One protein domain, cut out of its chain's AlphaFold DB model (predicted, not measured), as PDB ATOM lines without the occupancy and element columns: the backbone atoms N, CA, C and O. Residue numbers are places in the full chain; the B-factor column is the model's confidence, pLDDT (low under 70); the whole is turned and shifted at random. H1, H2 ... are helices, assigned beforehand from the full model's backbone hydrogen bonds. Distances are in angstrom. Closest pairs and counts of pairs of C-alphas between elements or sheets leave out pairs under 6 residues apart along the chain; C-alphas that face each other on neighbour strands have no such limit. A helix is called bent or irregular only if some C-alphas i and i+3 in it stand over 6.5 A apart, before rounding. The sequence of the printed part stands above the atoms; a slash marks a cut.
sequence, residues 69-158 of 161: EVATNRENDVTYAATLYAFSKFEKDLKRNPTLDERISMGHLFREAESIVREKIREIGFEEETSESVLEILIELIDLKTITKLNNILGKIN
ATOM      1  N   GLU A  69     140.761 157.956 150.499       95.81
ATOM      2  CA  GLU A  69     142.140 158.010 150.014       95.81
ATOM      3  C   GLU A  69     142.380 157.012 148.876       95.81
ATOM      4  O   GLU A  69     142.887 157.390 147.823       95.81
ATOM      5  N   VAL A  70     141.936 155.761 149.037       95.19
ATOM      6  CA  VAL A  70     142.045 154.733 147.991       95.19
ATOM      7  C   VAL A  70     141.313 155.164 146.717       95.19
ATOM      8  O   VAL A  70     141.869 155.078 145.621       95.19
ATOM      9  N   ALA A  71     140.083 155.661 146.848       96.00
ATOM     10  CA  ALA A  71     139.297 156.121 145.710       96.00
ATOM     11  C   ALA A  71     139.900 157.368 145.043       96.00
ATOM     12  O   ALA A  71     139.901 157.471 143.816       96.00
ATOM     13  N   THR A  72     140.442 158.295 145.837       96.81
ATOM     14  CA  THR A  72     141.135 159.494 145.355       96.81
ATOM     15  C   THR A  72     142.388 159.119 144.580       96.81
ATOM     16  O   THR A  72     142.598 159.656 143.498       96.81
ATOM     17  N   ASN A  73     143.191 158.183 145.086       97.12
ATOM     18  CA  ASN A  73     144.390 157.714 144.396       97.12
ATOM     19  C   ASN A  73     144.029 157.066 143.057       97.12
ATOM     20  O   ASN A  73     144.585 157.450 142.035       97.12
ATOM     21  N   ARG A  74     143.005 156.202 143.030       96.75
ATOM     22  CA  ARG A  74     142.504 155.606 141.782       96.75
ATOM     23  C   ARG A  74     142.069 156.660 140.756       96.75
ATOM     24  O   ARG A  74     142.444 156.568 139.593       96.75
ATOM     25  N   GLU A  75     141.274 157.652 141.167       97.62
ATOM     26  CA  GLU A  75     140.832 158.737 140.273       97.62
ATOM     27  C   GLU A  75     142.027 159.573 139.786       97.62
ATOM     28  O   GLU A  75     142.096 159.943 138.612       97.62
ATOM     29  N   ASN A  76     142.985 159.852 140.674       97.75
ATOM     30  CA  ASN A  76     144.193 160.611 140.370       97.75
ATOM     31  C   ASN A  76     145.077 159.902 139.345       97.75
ATOM     32  O   ASN A  76     145.484 160.542 138.382       97.75
ATOM     33  N   ASP A  77     145.323 158.603 139.507       97.81
ATOM     34  CA  ASP A  77     146.157 157.822 138.590       97.81
ATOM     35  C   ASP A  77     145.633 157.918 137.151       97.81
ATOM     36  O   ASP A  77     146.383 158.241 136.226       97.81
ATOM     37  N   VAL A  78     144.321 157.734 136.969       98.25
ATOM     38  CA  VAL A  78     143.666 157.847 135.657       98.25
ATOM     39  C   VAL A  78     143.689 159.291 135.149       98.25
ATOM     40  O   VAL A  78     144.016 159.532 133.986       98.25
ATOM     41  N   THR A  79     143.397 160.267 136.017       98.50
ATOM     42  CA  THR A  79     143.408 161.696 135.658       98.50
ATOM     43  C   THR A  79     144.777 162.123 135.142       98.50
ATOM     44  O   THR A  79     144.877 162.747 134.083       98.50
ATOM     45  N   TYR A  80     145.840 161.788 135.872       98.38
ATOM     46  CA  TYR A  80     147.200 162.180 135.526       98.38
ATOM     47  C   TYR A  80     147.667 161.470 134.257       98.38
ATOM     48  O   TYR A  80     148.209 162.128 133.371       98.38
ATOM     49  N   ALA A  81     147.399 160.168 134.119       98.62
ATOM     50  CA  ALA A  81     147.754 159.415 132.919       98.62
ATOM     51  C   ALA A  81     147.075 159.980 131.659       98.62
ATOM     52  O   ALA A  81     147.751 160.269 130.670       98.62
ATOM     53  N   ALA A  82     145.761 160.216 131.707       98.62
ATOM     54  CA  ALA A  82     145.014 160.777 130.584       98.62
ATOM     55  C   ALA A  82     145.431 162.225 130.269       98.62
ATOM     56  O   ALA A  82     145.558 162.598 129.101       98.62
ATOM     57  N   THR A  83     145.711 163.039 131.292       98.56
ATOM     58  CA  THR A  83     146.193 164.416 131.091       98.56
ATOM     59  C   THR A  83     147.569 164.419 130.427       98.56
ATOM     60  O   THR A  83     147.762 165.096 129.418       98.56
ATOM     61  N   LEU A  84     148.516 163.614 130.922       98.31
ATOM     62  CA  LEU A  84     149.837 163.460 130.303       98.31
ATOM     63  C   LEU A  84     149.731 162.977 128.854       98.31
ATOM     64  O   LEU A  84     150.435 163.493 127.985       98.31
ATOM     65  N   TYR A  85     148.826 162.036 128.578       98.44
ATOM     66  CA  TYR A  85     148.557 161.579 127.219       98.44
ATOM     67  C   TYR A  85     148.078 162.722 126.313       98.44
ATOM     68  O   TYR A  85     148.620 162.897 125.221       98.44
ATOM     69  N   ALA A  86     147.132 163.545 126.774       98.12
ATOM     70  CA  ALA A  86     146.618 164.679 126.006       98.12
ATOM     71  C   ALA A  86     147.725 165.676 125.621       98.12
ATOM     72  O   ALA A  86     147.813 166.081 124.459       98.12
ATOM     73  N   PHE A  87     148.608 166.023 126.562       96.94
ATOM     74  CA  PHE A  87     149.754 166.893 126.278       96.94
ATOM     75  C   PHE A  87     150.773 166.220 125.353       96.94
ATOM     76  O   PHE A  87     151.231 166.847 124.401       96.94
ATOM     77  N   SER A  88     151.079 164.935 125.559       95.94
ATOM     78  CA  SER A  88     151.974 164.175 124.674       95.94
ATOM     79  C   SER A  88     151.452 164.125 123.235       95.94
ATOM     80  O   SER A  88     152.210 164.308 122.281       95.94
ATOM     81  N   LYS A  89     150.144 163.914 123.063       95.62
ATOM     82  CA  LYS A  89     149.481 163.950 121.758       95.62
ATOM     83  C   LYS A  89     149.547 165.344 121.143       95.62
ATOM     84  O   LYS A  89     149.902 165.461 119.975       95.62
ATOM     85  N   PHE A  90     149.266 166.391 121.917       94.31
ATOM     86  CA  PHE A  90     149.392 167.771 121.450       94.31
ATOM     87  C   PHE A  90     150.815 168.082 120.961       94.31
ATOM     88  O   PHE A  90     150.978 168.598 119.858       94.31
ATOM     89  N   GLU A  91     151.851 167.710 121.722       93.62
ATOM     90  CA  GLU A  91     153.249 167.893 121.308       93.62
ATOM     91  C   GLU A  91     153.564 167.155 119.994       93.62
ATOM     92  O   GLU A  91     154.235 167.707 119.121       93.62
ATOM     93  N   LYS A  92     153.048 165.932 119.809       93.19
ATOM     94  CA  LYS A  92     153.189 165.185 118.545       93.19
ATOM     95  C   LYS A  92     152.485 165.891 117.381       93.19
ATOM     96  O   LYS A  92     153.050 165.970 116.287       93.19
ATOM     97  N   ASP A  93     151.293 166.434 117.618       91.88
ATOM     98  CA  ASP A  93     150.496 167.149 116.615       91.88
ATOM     99  C   ASP A  93     151.178 168.446 116.135       91.88
ATOM    100  O   ASP A  93     150.975 168.847 114.985       91.88
ATOM    101  N   LEU A  94     152.041 169.066 116.953       90.00
ATOM    102  CA  LEU A  94     152.840 170.232 116.544       90.00
ATOM    103  C   LEU A  94     153.849 169.914 115.433       90.00
ATOM    104  O   LEU A  94     154.291 170.831 114.738       90.00
ATOM    105  N   LYS A  95     154.247 168.643 115.259       91.69
ATOM    106  CA  LYS A  95     155.289 168.197 114.304       91.69
ATOM    107  C   LYS A  95     156.644 168.907 114.471       91.69
ATOM    108  O   LYS A  95     157.487 168.865 113.575       91.69
ATOM    109  N   ARG A  96     156.863 169.550 115.617       92.44
ATOM    110  CA  ARG A  96     158.110 170.188 116.043       92.44
ATOM    111  C   ARG A  96     158.206 170.136 117.561       92.44
ATOM    112  O   ARG A  96     157.208 169.927 118.243       92.44
ATOM    113  N   ASN A  97     159.395 170.406 118.089       92.00
ATOM    114  CA  ASN A  97     159.541 170.597 119.524       92.00
ATOM    115  C   ASN A  97     158.822 171.889 119.970       92.00
ATOM    116  O   ASN A  97     158.952 172.919 119.293       92.00
ATOM    117  N   PRO A  98     158.102 171.858 121.103       92.31
ATOM    118  CA  PRO A  98     157.617 173.064 121.758       92.31
ATOM    119  C   PRO A  98     158.773 173.988 122.154       92.31
ATOM    120  O   PRO A  98     159.815 173.531 122.643       92.31
ATOM    121  N   THR A  99     158.566 175.285 121.970       93.50
ATOM    122  CA  THR A  99     159.415 176.357 122.498       93.50
ATOM    123  C   THR A  99     159.322 176.423 124.025       93.50
ATOM    124  O   THR A  99     158.457 175.796 124.641       93.50
ATOM    125  N   LEU A 100     160.212 177.184 124.665       94.19
ATOM    126  CA  LEU A 100     160.153 177.384 126.118       94.19
ATOM    127  C   LEU A 100     158.845 178.064 126.551       94.19
ATOM    128  O   LEU A 100     158.237 177.620 127.522       94.19
ATOM    129  N   ASP A 101     158.377 179.062 125.802       92.62
ATOM    130  CA  ASP A 101     157.145 179.796 126.117       92.62
ATOM    131  C   ASP A 101     155.898 178.908 125.994       92.62
ATOM    132  O   ASP A 101     155.003 178.950 126.844       92.62
ATOM    133  N   GLU A 102     155.865 178.015 125.000       93.00
ATOM    134  CA  GLU A 102     154.802 177.014 124.875       93.00
ATOM    135  C   GLU A 102     154.831 176.011 126.029       93.00
ATOM    136  O   GLU A 102     153.779 175.667 126.559       93.00
ATOM    137  N   ARG A 103     156.017 175.575 126.477       94.06
ATOM    138  CA  ARG A 103     156.144 174.683 127.646       94.06
ATOM    139  C   ARG A 103     155.685 175.354 128.937       94.06
ATOM    140  O   ARG A 103     155.020 174.716 129.750       94.06
ATOM    141  N   ILE A 104     156.003 176.633 129.120       93.94
ATOM    142  CA  ILE A 104     155.506 177.425 130.254       93.94
ATOM    143  C   ILE A 104     153.976 177.523 130.182       93.94
ATOM    144  O   ILE A 104     153.289 177.259 131.171       93.94
ATOM    145  N   SER A 105     153.429 177.805 128.998       93.00
ATOM    146  CA  SER A 105     151.983 177.868 128.760       93.00
ATOM    147  C   SER A 105     151.286 176.533 129.037       93.00
ATOM    148  O   SER A 105     150.247 176.508 129.696       93.00
ATOM    149  N   MET A 106     151.879 175.412 128.615       94.25
ATOM    150  CA  MET A 106     151.408 174.068 128.961       94.25
ATOM    151  C   MET A 106     151.345 173.870 130.476       94.25
ATOM    152  O   MET A 106     150.324 173.416 130.989       94.25
ATOM    153  N   GLY A 107     152.403 174.255 131.197       93.81
ATOM    154  CA  GLY A 107     152.452 174.168 132.657       93.81
ATOM    155  C   GLY A 107     151.335 174.962 133.342       93.81
ATOM    156  O   GLY A 107     150.724 174.469 134.289       93.81
ATOM    157  N   HIS A 108     151.011 176.157 132.840       93.62
ATOM    158  CA  HIS A 108     149.902 176.964 133.364       93.62
ATOM    159  C   HIS A 108     148.526 176.337 133.116       93.62
ATOM    160  O   HIS A 108     147.651 176.423 133.977       93.62
ATOM    161  N   LEU A 109     148.342 175.689 131.964       95.56
ATOM    162  CA  LEU A 109     147.071 175.075 131.575       95.56
ATOM    163  C   LEU A 109     146.885 173.659 132.131       95.56
ATOM    164  O   LEU A 109     145.772 173.135 132.099       95.56
ATOM    165  N   PHE A 110     147.940 173.040 132.666       95.94
ATOM    166  CA  PHE A 110     147.906 171.651 133.120       95.94
ATOM    167  C   PHE A 110     146.813 171.397 134.165       95.94
ATOM    168  O   PHE A 110     146.025 170.471 134.012       95.94
ATOM    169  N   ARG A 111     146.684 172.269 135.175       94.81
ATOM    170  CA  ARG A 111     145.645 172.125 136.215       94.81
ATOM    171  C   ARG A 111     144.223 172.239 135.665       94.81
ATOM    172  O   ARG A 111     143.316 171.570 136.150       94.81
ATOM    173  N   GLU A 112     144.015 173.096 134.667       97.12
ATOM    174  CA  GLU A 112     142.711 173.224 134.008       97.12
ATOM    175  C   GLU A 112     142.392 171.947 133.215       97.12
ATOM    176  O   GLU A 112     141.278 171.429 133.301       97.12
ATOM    177  N   ALA A 113     143.389 171.383 132.525       97.75
ATOM    178  CA  ALA A 113     143.264 170.107 131.829       97.75
ATOM    179  C   ALA A 113     142.943 168.950 132.785       97.75
ATOM    180  O   ALA A 113     141.997 168.210 132.523       97.75
ATOM    181  N   GLU A 114     143.652 168.836 133.914       98.00
ATOM    182  CA  GLU A 114     143.365 167.834 134.949       98.00
ATOM    183  C   GLU A 114     141.919 167.930 135.440       98.00
ATOM    184  O   GLU A 114     141.235 166.916 135.577       98.00
ATOM    185  N   SER A 115     141.428 169.149 135.685       97.69
ATOM    186  CA  SER A 115     140.050 169.362 136.131       97.69
ATOM    187  C   SER A 115     139.031 168.908 135.084       97.69
ATOM    188  O   SER A 115     138.026 168.300 135.444       97.69
ATOM    189  N   ILE A 116     139.279 169.185 133.800       98.31
ATOM    190  CA  ILE A 116     138.399 168.771 132.697       98.31
ATOM    191  C   ILE A 116     138.409 167.246 132.535       98.31
ATOM    192  O   ILE A 116     137.358 166.633 132.347       98.31
ATOM    193  N   VAL A 117     139.584 166.621 132.616       98.31
ATOM    194  CA  VAL A 117     139.720 165.161 132.542       98.31
ATOM    195  C   VAL A 117     139.005 164.499 133.719       98.31
ATOM    196  O   VAL A 117     138.265 163.539 133.518       98.31
ATOM    197  N   ARG A 118     139.141 165.043 134.933       97.69
ATOM    198  CA  ARG A 118     138.443 164.536 136.121       97.69
ATOM    199  C   ARG A 118     136.925 164.657 136.008       97.69
ATOM    200  O   ARG A 118     136.220 163.721 136.368       97.69
ATOM    201  N   GLU A 119     136.418 165.773 135.479       96.12
ATOM    202  CA  GLU A 119     134.988 165.927 135.162       96.12
ATOM    203  C   GLU A 119     134.529 164.791 134.237       96.12
ATOM    204  O   GLU A 119     133.538 164.124 134.527       96.12
ATOM    205  N   LYS A 120     135.309 164.487 133.190       97.12
ATOM    206  CA  LYS A 120     134.990 163.401 132.256       97.12
ATOM    207  C   LYS A 120     135.040 162.015 132.904       97.12
ATOM    208  O   LYS A 120     134.154 161.209 132.646       97.12
ATOM    209  N   ILE A 121     136.017 161.745 133.772       96.50
ATOM    210  CA  ILE A 121     136.084 160.494 134.552       96.50
ATOM    211  C   ILE A 121     134.813 160.306 135.379       96.50
ATOM    212  O   ILE A 121     134.274 159.207 135.421       96.50
ATOM    213  N   ARG A 122     134.308 161.371 136.008       93.25
ATOM    214  CA  ARG A 122     133.083 161.319 136.820       93.25
ATOM    215  C   ARG A 122     131.812 161.139 135.992       93.25
ATOM    216  O   ARG A 122     130.831 160.634 136.519       93.25
ATOM    217  N   GLU A 123     131.817 161.537 134.721       93.38
ATOM    218  CA  GLU A 123     130.728 161.214 133.790       93.38
ATOM    219  C   GLU A 123     130.743 159.735 133.364       93.38
ATOM    220  O   GLU A 123     129.678 159.163 133.150       93.38
ATOM    221  N   ILE A 124     131.931 159.130 133.232       94.06
ATOM    222  CA  ILE A 124     132.100 157.712 132.862       94.06
ATOM    223  C   ILE A 124     131.811 156.800 134.065       94.06
ATOM    224  O   ILE A 124     131.069 155.828 133.948       94.06
ATOM    225  N   GLY A 125     132.376 157.131 135.228       91.38
ATOM    226  CA  GLY A 125     132.317 156.314 136.438       91.38
ATOM    227  C   GLY A 125     133.232 155.080 136.397       91.38
ATOM    228  O   GLY A 125     133.934 154.812 135.429       91.38
ATOM    229  N   PHE A 126     133.230 154.330 137.498       91.50
ATOM    230  CA  PHE A 126     133.974 153.080 137.708       91.50
ATOM    231  C   PHE A 126     133.044 151.915 138.095       91.50
ATOM    232  O   PHE A 126     133.492 150.964 138.732       91.50
ATOM    233  N   GLU A 127     131.727 152.011 137.863       82.50
ATOM    234  CA  GLU A 127     130.787 150.973 138.335       82.50
ATOM    235  C   GLU A 127     131.080 149.613 137.702       82.50
ATOM    236  O   GLU A 127     131.216 148.630 138.426       82.50
ATOM    237  N   GLU A 128     131.257 149.597 136.382       84.94
ATOM    238  CA  GLU A 128     131.549 148.395 135.590       84.94
ATOM    239  C   GLU A 128     132.969 148.421 134.999       84.94
ATOM    240  O   GLU A 128     133.354 147.541 134.234       84.94
ATOM    241  N   GLU A 129     133.761 149.434 135.362       87.19
ATOM    242  CA  GLU A 129     135.022 149.759 134.701       87.19
ATOM    243  C   GLU A 129     136.217 149.680 135.657       87.19
ATOM    244  O   GLU A 129     136.151 150.013 136.845       87.19
ATOM    245  N   THR A 130     137.357 149.272 135.108       93.00
ATOM    246  CA  THR A 130     138.654 149.297 135.791       93.00
ATOM    247  C   THR A 130     139.382 150.609 135.497       93.00
ATOM    248  O   THR A 130     139.036 151.329 134.565       93.00
ATOM    249  N   SER A 131     140.442 150.929 136.247       94.94
ATOM    250  CA  SER A 131     141.287 152.089 135.915       94.94
ATOM    251  C   SER A 131     141.858 152.031 134.498       94.94
ATOM    252  O   SER A 131     142.016 153.072 133.869       94.94
ATOM    253  N   GLU A 132     142.160 150.828 134.011       96.69
ATOM    254  CA  GLU A 132     142.672 150.601 132.662       96.69
ATOM    255  C   GLU A 132     141.603 150.910 131.612       96.69
ATOM    256  O   GLU A 132     141.844 151.740 130.741       96.69
ATOM    257  N   SER A 133     140.395 150.359 131.754       96.44
ATOM    258  CA  SER A 133     139.324 150.591 130.778       96.44
ATOM    259  C   SER A 133     138.833 152.043 130.765       96.44
ATOM    260  O   SER A 133     138.630 152.611 129.693       96.44
ATOM    261  N   VAL A 134     138.746 152.715 131.923       97.38
ATOM    262  CA  VAL A 134     138.452 154.163 131.960       97.38
ATOM    263  C   VAL A 134     139.548 154.965 131.249       97.38
ATOM    264  O   VAL A 134     139.242 155.908 130.515       97.38
ATOM    265  N   LEU A 135     140.824 154.610 131.439       98.31
ATOM    266  CA  LEU A 135     141.933 155.277 130.754       98.31
ATOM    267  C   LEU A 135     141.879 155.056 129.235       98.31
ATOM    268  O   LEU A 135     142.077 156.013 128.488       98.31
ATOM    269  N   GLU A 136     141.584 153.839 128.778       98.19
ATOM    270  CA  GLU A 136     141.412 153.520 127.355       98.19
ATOM    271  C   GLU A 136     140.292 154.355 126.722       98.19
ATOM    272  O   GLU A 136     140.514 154.999 125.693       98.19
ATOM    273  N   ILE A 137     139.130 154.438 127.382       97.94
ATOM    274  CA  ILE A 137     138.010 155.281 126.941       97.94
ATOM    275  C   ILE A 137     138.457 156.746 126.835       97.94
ATOM    276  O   ILE A 137     138.201 157.408 125.831       97.94
ATOM    277  N   LEU A 138     139.152 157.281 127.844       98.31
ATOM    278  CA  LEU A 138     139.630 158.667 127.809       98.31
ATOM    279  C   LEU A 138     140.629 158.913 126.680       98.31
ATOM    280  O   LEU A 138     140.547 159.953 126.028       98.31
ATOM    281  N   ILE A 139     141.555 157.982 126.446       98.44
ATOM    282  CA  ILE A 139     142.514 158.055 125.340       98.44
ATOM    283  C   ILE A 139     141.769 158.128 124.007       98.44
ATOM    284  O   ILE A 139     142.064 159.013 123.204       98.44
ATOM    285  N   GLU A 140     140.762 157.279 123.799       98.25
ATOM    286  CA  GLU A 140     139.938 157.307 122.590       98.25
ATOM    287  C   GLU A 140     139.199 158.647 122.439       98.25
ATOM    288  O   GLU A 140     139.233 159.271 121.375       98.25
ATOM    289  N   LEU A 141     138.590 159.163 123.512       98.12
ATOM    290  CA  LEU A 141     137.900 160.458 123.494       98.12
ATOM    291  C   LEU A 141     138.853 161.633 123.199       98.12
ATOM    292  O   LEU A 141     138.500 162.569 122.471       98.12
ATOM    293  N   ILE A 142     140.071 161.597 123.746       98.06
ATOM    294  CA  ILE A 142     141.135 162.564 123.447       98.06
ATOM    295  C   ILE A 142     141.548 162.445 121.975       98.06
ATOM    296  O   ILE A 142     141.694 163.457 121.285       98.06
ATOM    297  N   ASP A 143     141.696 161.221 121.471       97.19
ATOM    298  CA  ASP A 143     142.107 160.953 120.099       97.19
ATOM    299  C   ASP A 143     141.102 161.453 119.070       97.19
ATOM    300  O   ASP A 143     141.489 162.106 118.096       97.19
ATOM    301  N   LEU A 144     139.821 161.217 119.341       96.88
ATOM    302  CA  LEU A 144     138.690 161.664 118.536       96.88
ATOM    303  C   LEU A 144     138.345 163.145 118.745       96.88
ATOM    304  O   LEU A 144     137.445 163.666 118.087       96.88
ATOM    305  N   LYS A 145     139.052 163.841 119.645       95.44
ATOM    306  CA  LYS A 145     138.824 165.252 119.990       95.44
ATOM    307  C   LYS A 145     137.382 165.531 120.449       95.44
ATOM    308  O   LYS A 145     136.848 166.615 120.213       95.44
ATOM    309  N   THR A 146     136.765 164.595 121.165       96.69
ATOM    310  CA  THR A 146     135.384 164.731 121.664       96.69
ATOM    311  C   THR A 146     135.302 165.466 123.004       96.69
ATOM    312  O   THR A 146     134.252 166.005 123.356       96.69
ATOM    313  N   ILE A 147     136.415 165.583 123.741       96.69
ATOM    314  CA  ILE A 147     136.501 166.408 124.956       96.69
ATOM    315  C   ILE A 147     136.728 167.882 124.570       96.69
ATOM    316  O   ILE A 147     137.824 168.426 124.699       96.69
ATOM    317  N   THR A 148     135.682 168.556 124.085       95.88
ATOM    318  CA  THR A 148     135.762 169.917 123.513       95.88
ATOM    319  C   THR A 148     136.465 170.934 124.417       95.88
ATOM    320  O   THR A 148     137.309 171.690 123.939       95.88
ATOM    321  N   LYS A 149     136.169 170.946 125.728       96.75
ATOM    322  CA  LYS A 149     136.821 171.863 126.684       96.75
ATOM    323  C   LYS A 149     138.345 171.669 126.696       96.75
ATOM    324  O   LYS A 149     139.076 172.655 126.650       96.75
ATOM    325  N   LEU A 150     138.807 170.416 126.696       96.69
ATOM    326  CA  LEU A 150     140.229 170.065 126.701       96.69
ATOM    327  C   LEU A 150     140.912 170.521 125.406       96.69
ATOM    328  O   LEU A 150     141.949 171.177 125.442       96.69
ATOM    329  N   ASN A 151     140.290 170.253 124.258       93.81
ATOM    330  CA  ASN A 151     140.827 170.682 122.965       93.81
ATOM    331  C   ASN A 151     140.934 172.206 122.859       93.81
ATOM    332  O   ASN A 151     141.924 172.720 122.341       93.81
ATOM    333  N   ASN A 152     139.942 172.928 123.385       94.12
ATOM    334  CA  ASN A 152     139.950 174.386 123.389       94.12
ATOM    335  C   ASN A 152     141.118 174.940 124.204       94.12
ATOM    336  O   ASN A 152     141.791 175.853 123.735       94.12
ATOM    337  N   ILE A 153     141.378 174.409 125.405       94.88
ATOM    338  CA  ILE A 153     142.482 174.912 126.233       94.88
ATOM    339  C   ILE A 153     143.842 174.574 125.623       94.88
ATOM    340  O   ILE A 153     144.703 175.445 125.572       94.88
ATOM    341  N   LEU A 154     144.016 173.372 125.064       92.88
ATOM    342  CA  LEU A 154     145.262 172.995 124.394       92.88
ATOM    343  C   LEU A 154     145.487 173.843 123.134       92.88
ATOM    344  O   LEU A 154     146.603 174.270 122.860       92.88
ATOM    345  N   GLY A 155     144.418 174.188 122.411       90.19
ATOM    346  CA  GLY A 155     144.478 175.096 121.266       90.19
ATOM    347  C   GLY A 155     144.959 176.513 121.608       90.19
ATOM    348  O   GLY A 155     145.576 177.154 120.757       90.19
ATOM    349  N   LYS A 156     144.747 176.994 122.845       89.12
ATOM    350  CA  LYS A 156     145.228 178.316 123.296       89.12
ATOM    351  C   LYS A 156     146.752 178.397 123.383       89.12
ATOM    352  O   LYS A 156     147.290 179.496 123.296       89.12
ATOM    353  N   ILE A 157     147.448 177.266 123.520       86.44
ATOM    354  CA  ILE A 157     148.920 177.231 123.577       86.44
ATOM    355  C   ILE A 157     149.523 177.804 122.288       86.44
ATOM    356  O   ILE A 157     150.535 178.483 122.346       86.44
ATOM    357  N   ASN A 158     148.856 177.607 121.146       73.44
ATOM    358  CA  ASN A 158     149.300 178.121 119.847       73.44
ATOM    359  C   ASN A 158     148.907 179.587 119.586       73.44
ATOM    360  O   ASN A 158     149.250 180.122 118.536       73.44
TER     361      ASN A 158
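Overview. This is residues 69 to 158 of the 161 residues of an uncharacterized protein of Agrobacterium vitis (UniProt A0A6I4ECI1). Two long helices cross steeply, each with a shorter helix beside it: H3 runs alongside H1, and H4 runs alongside H2b, the second arm of the bent helix H2. H2b crosses H1 and with its last residues, 120 to 124, meets residues 134 to 138 of H3, while the first arm, H2a, turns off at the bend and comes close to H1 at Phe 87 and to H4 at Leu 154. The printed part has 90 residues, with four named helices in the order H1, H2, H3, H4 and no named strand, and its class is all helix. It is compact, with a radius of gyration of the C-alphas of 13.3 A, and only just elongated, with spans of 40 by 27 by 18 A.

Arrangement. H1, residues 69 to 93, and H3, residues 131 to 143, touch and run the same way at a shallow tilt of 28 degrees; their closest C-alphas, those of Val 78 and Leu 135, are 5.8 A apart. H2, residues 100 to 124, was assigned as one helix by its hydrogen bonds, but it is bent: C-alphas 108 and 111 are 7.0 A apart. Its arms are H2a, residues 100 to 108, and H2b, residues 111 to 124, and their lines stand at a steep tilt of 48 degrees. H1 touches H2b with residues 75 to 83 alone, the closest C-alphas being those of Thr 79 and Arg 118 at 5.7 A; the two run opposite ways at a steep tilt of 64 degrees. H2a is close to H1 but not clearly touching, with the C-alphas of Phe 87 and Met 106 closest at 7.8 A. H2b with residues 120 to 124 alone touches H3 with residues 134 to 138 alone; the closest C-alphas are those of Ile 121 and Val 134, 7.2 A apart, and the tilt is a steep 65 degrees. H4, residues 148 to 156, touches H2b, and H2b touches H4 with residues 112 to 117 alone; they run opposite ways at a shallow tilt of 15 degrees, with the C-alphas of Ala 113 and Leu 150 closest at 6.0 A. H4 is close to H1 but not clearly touching, with the C-alphas of Phe 90 and Leu 154 closest at 7.3 A. H4 is also close to H2a but not clearly touching, through the C-alphas of Met 106 and Leu 154 at 7.7 A. H2a and H3 are apart, and H3 and H4 are only just apart, with 8.1 A between their closest C-alphas. The helix packing is part aligned and part crossed: of four touching pairs, two are at a shallow tilt. In H1, H2a, H2b, H3 and H4 every O i to N i+4 pair is within hydrogen-bond range.

Along the chain. H1 begins at C-alpha 69, at (142.140, 158.010, 150.014), and is 35.6 A long from first to last C-alpha. H2a starts at C-alpha 100, at (160.153, 177.384, 126.118), and is 12.6 A long; H2b is 20.1 A long. H3 is 18.1 A long. H4 is 12.7 A long and ends at C-alpha 156, at (145.228, 178.316, 123.296).

Size, cuts and confidence. The two C-alphas farthest apart, those of Leu 100 and Glu 128, are 41.8 A apart. The printed part has no cut. The links H1 to H2 and H2 to H3 are short, with 6 residues each, and the link H3 to H4 is tight, with 4 residues. The mean pLDDT of the printed part is 94.9, and no printed residue is under 70.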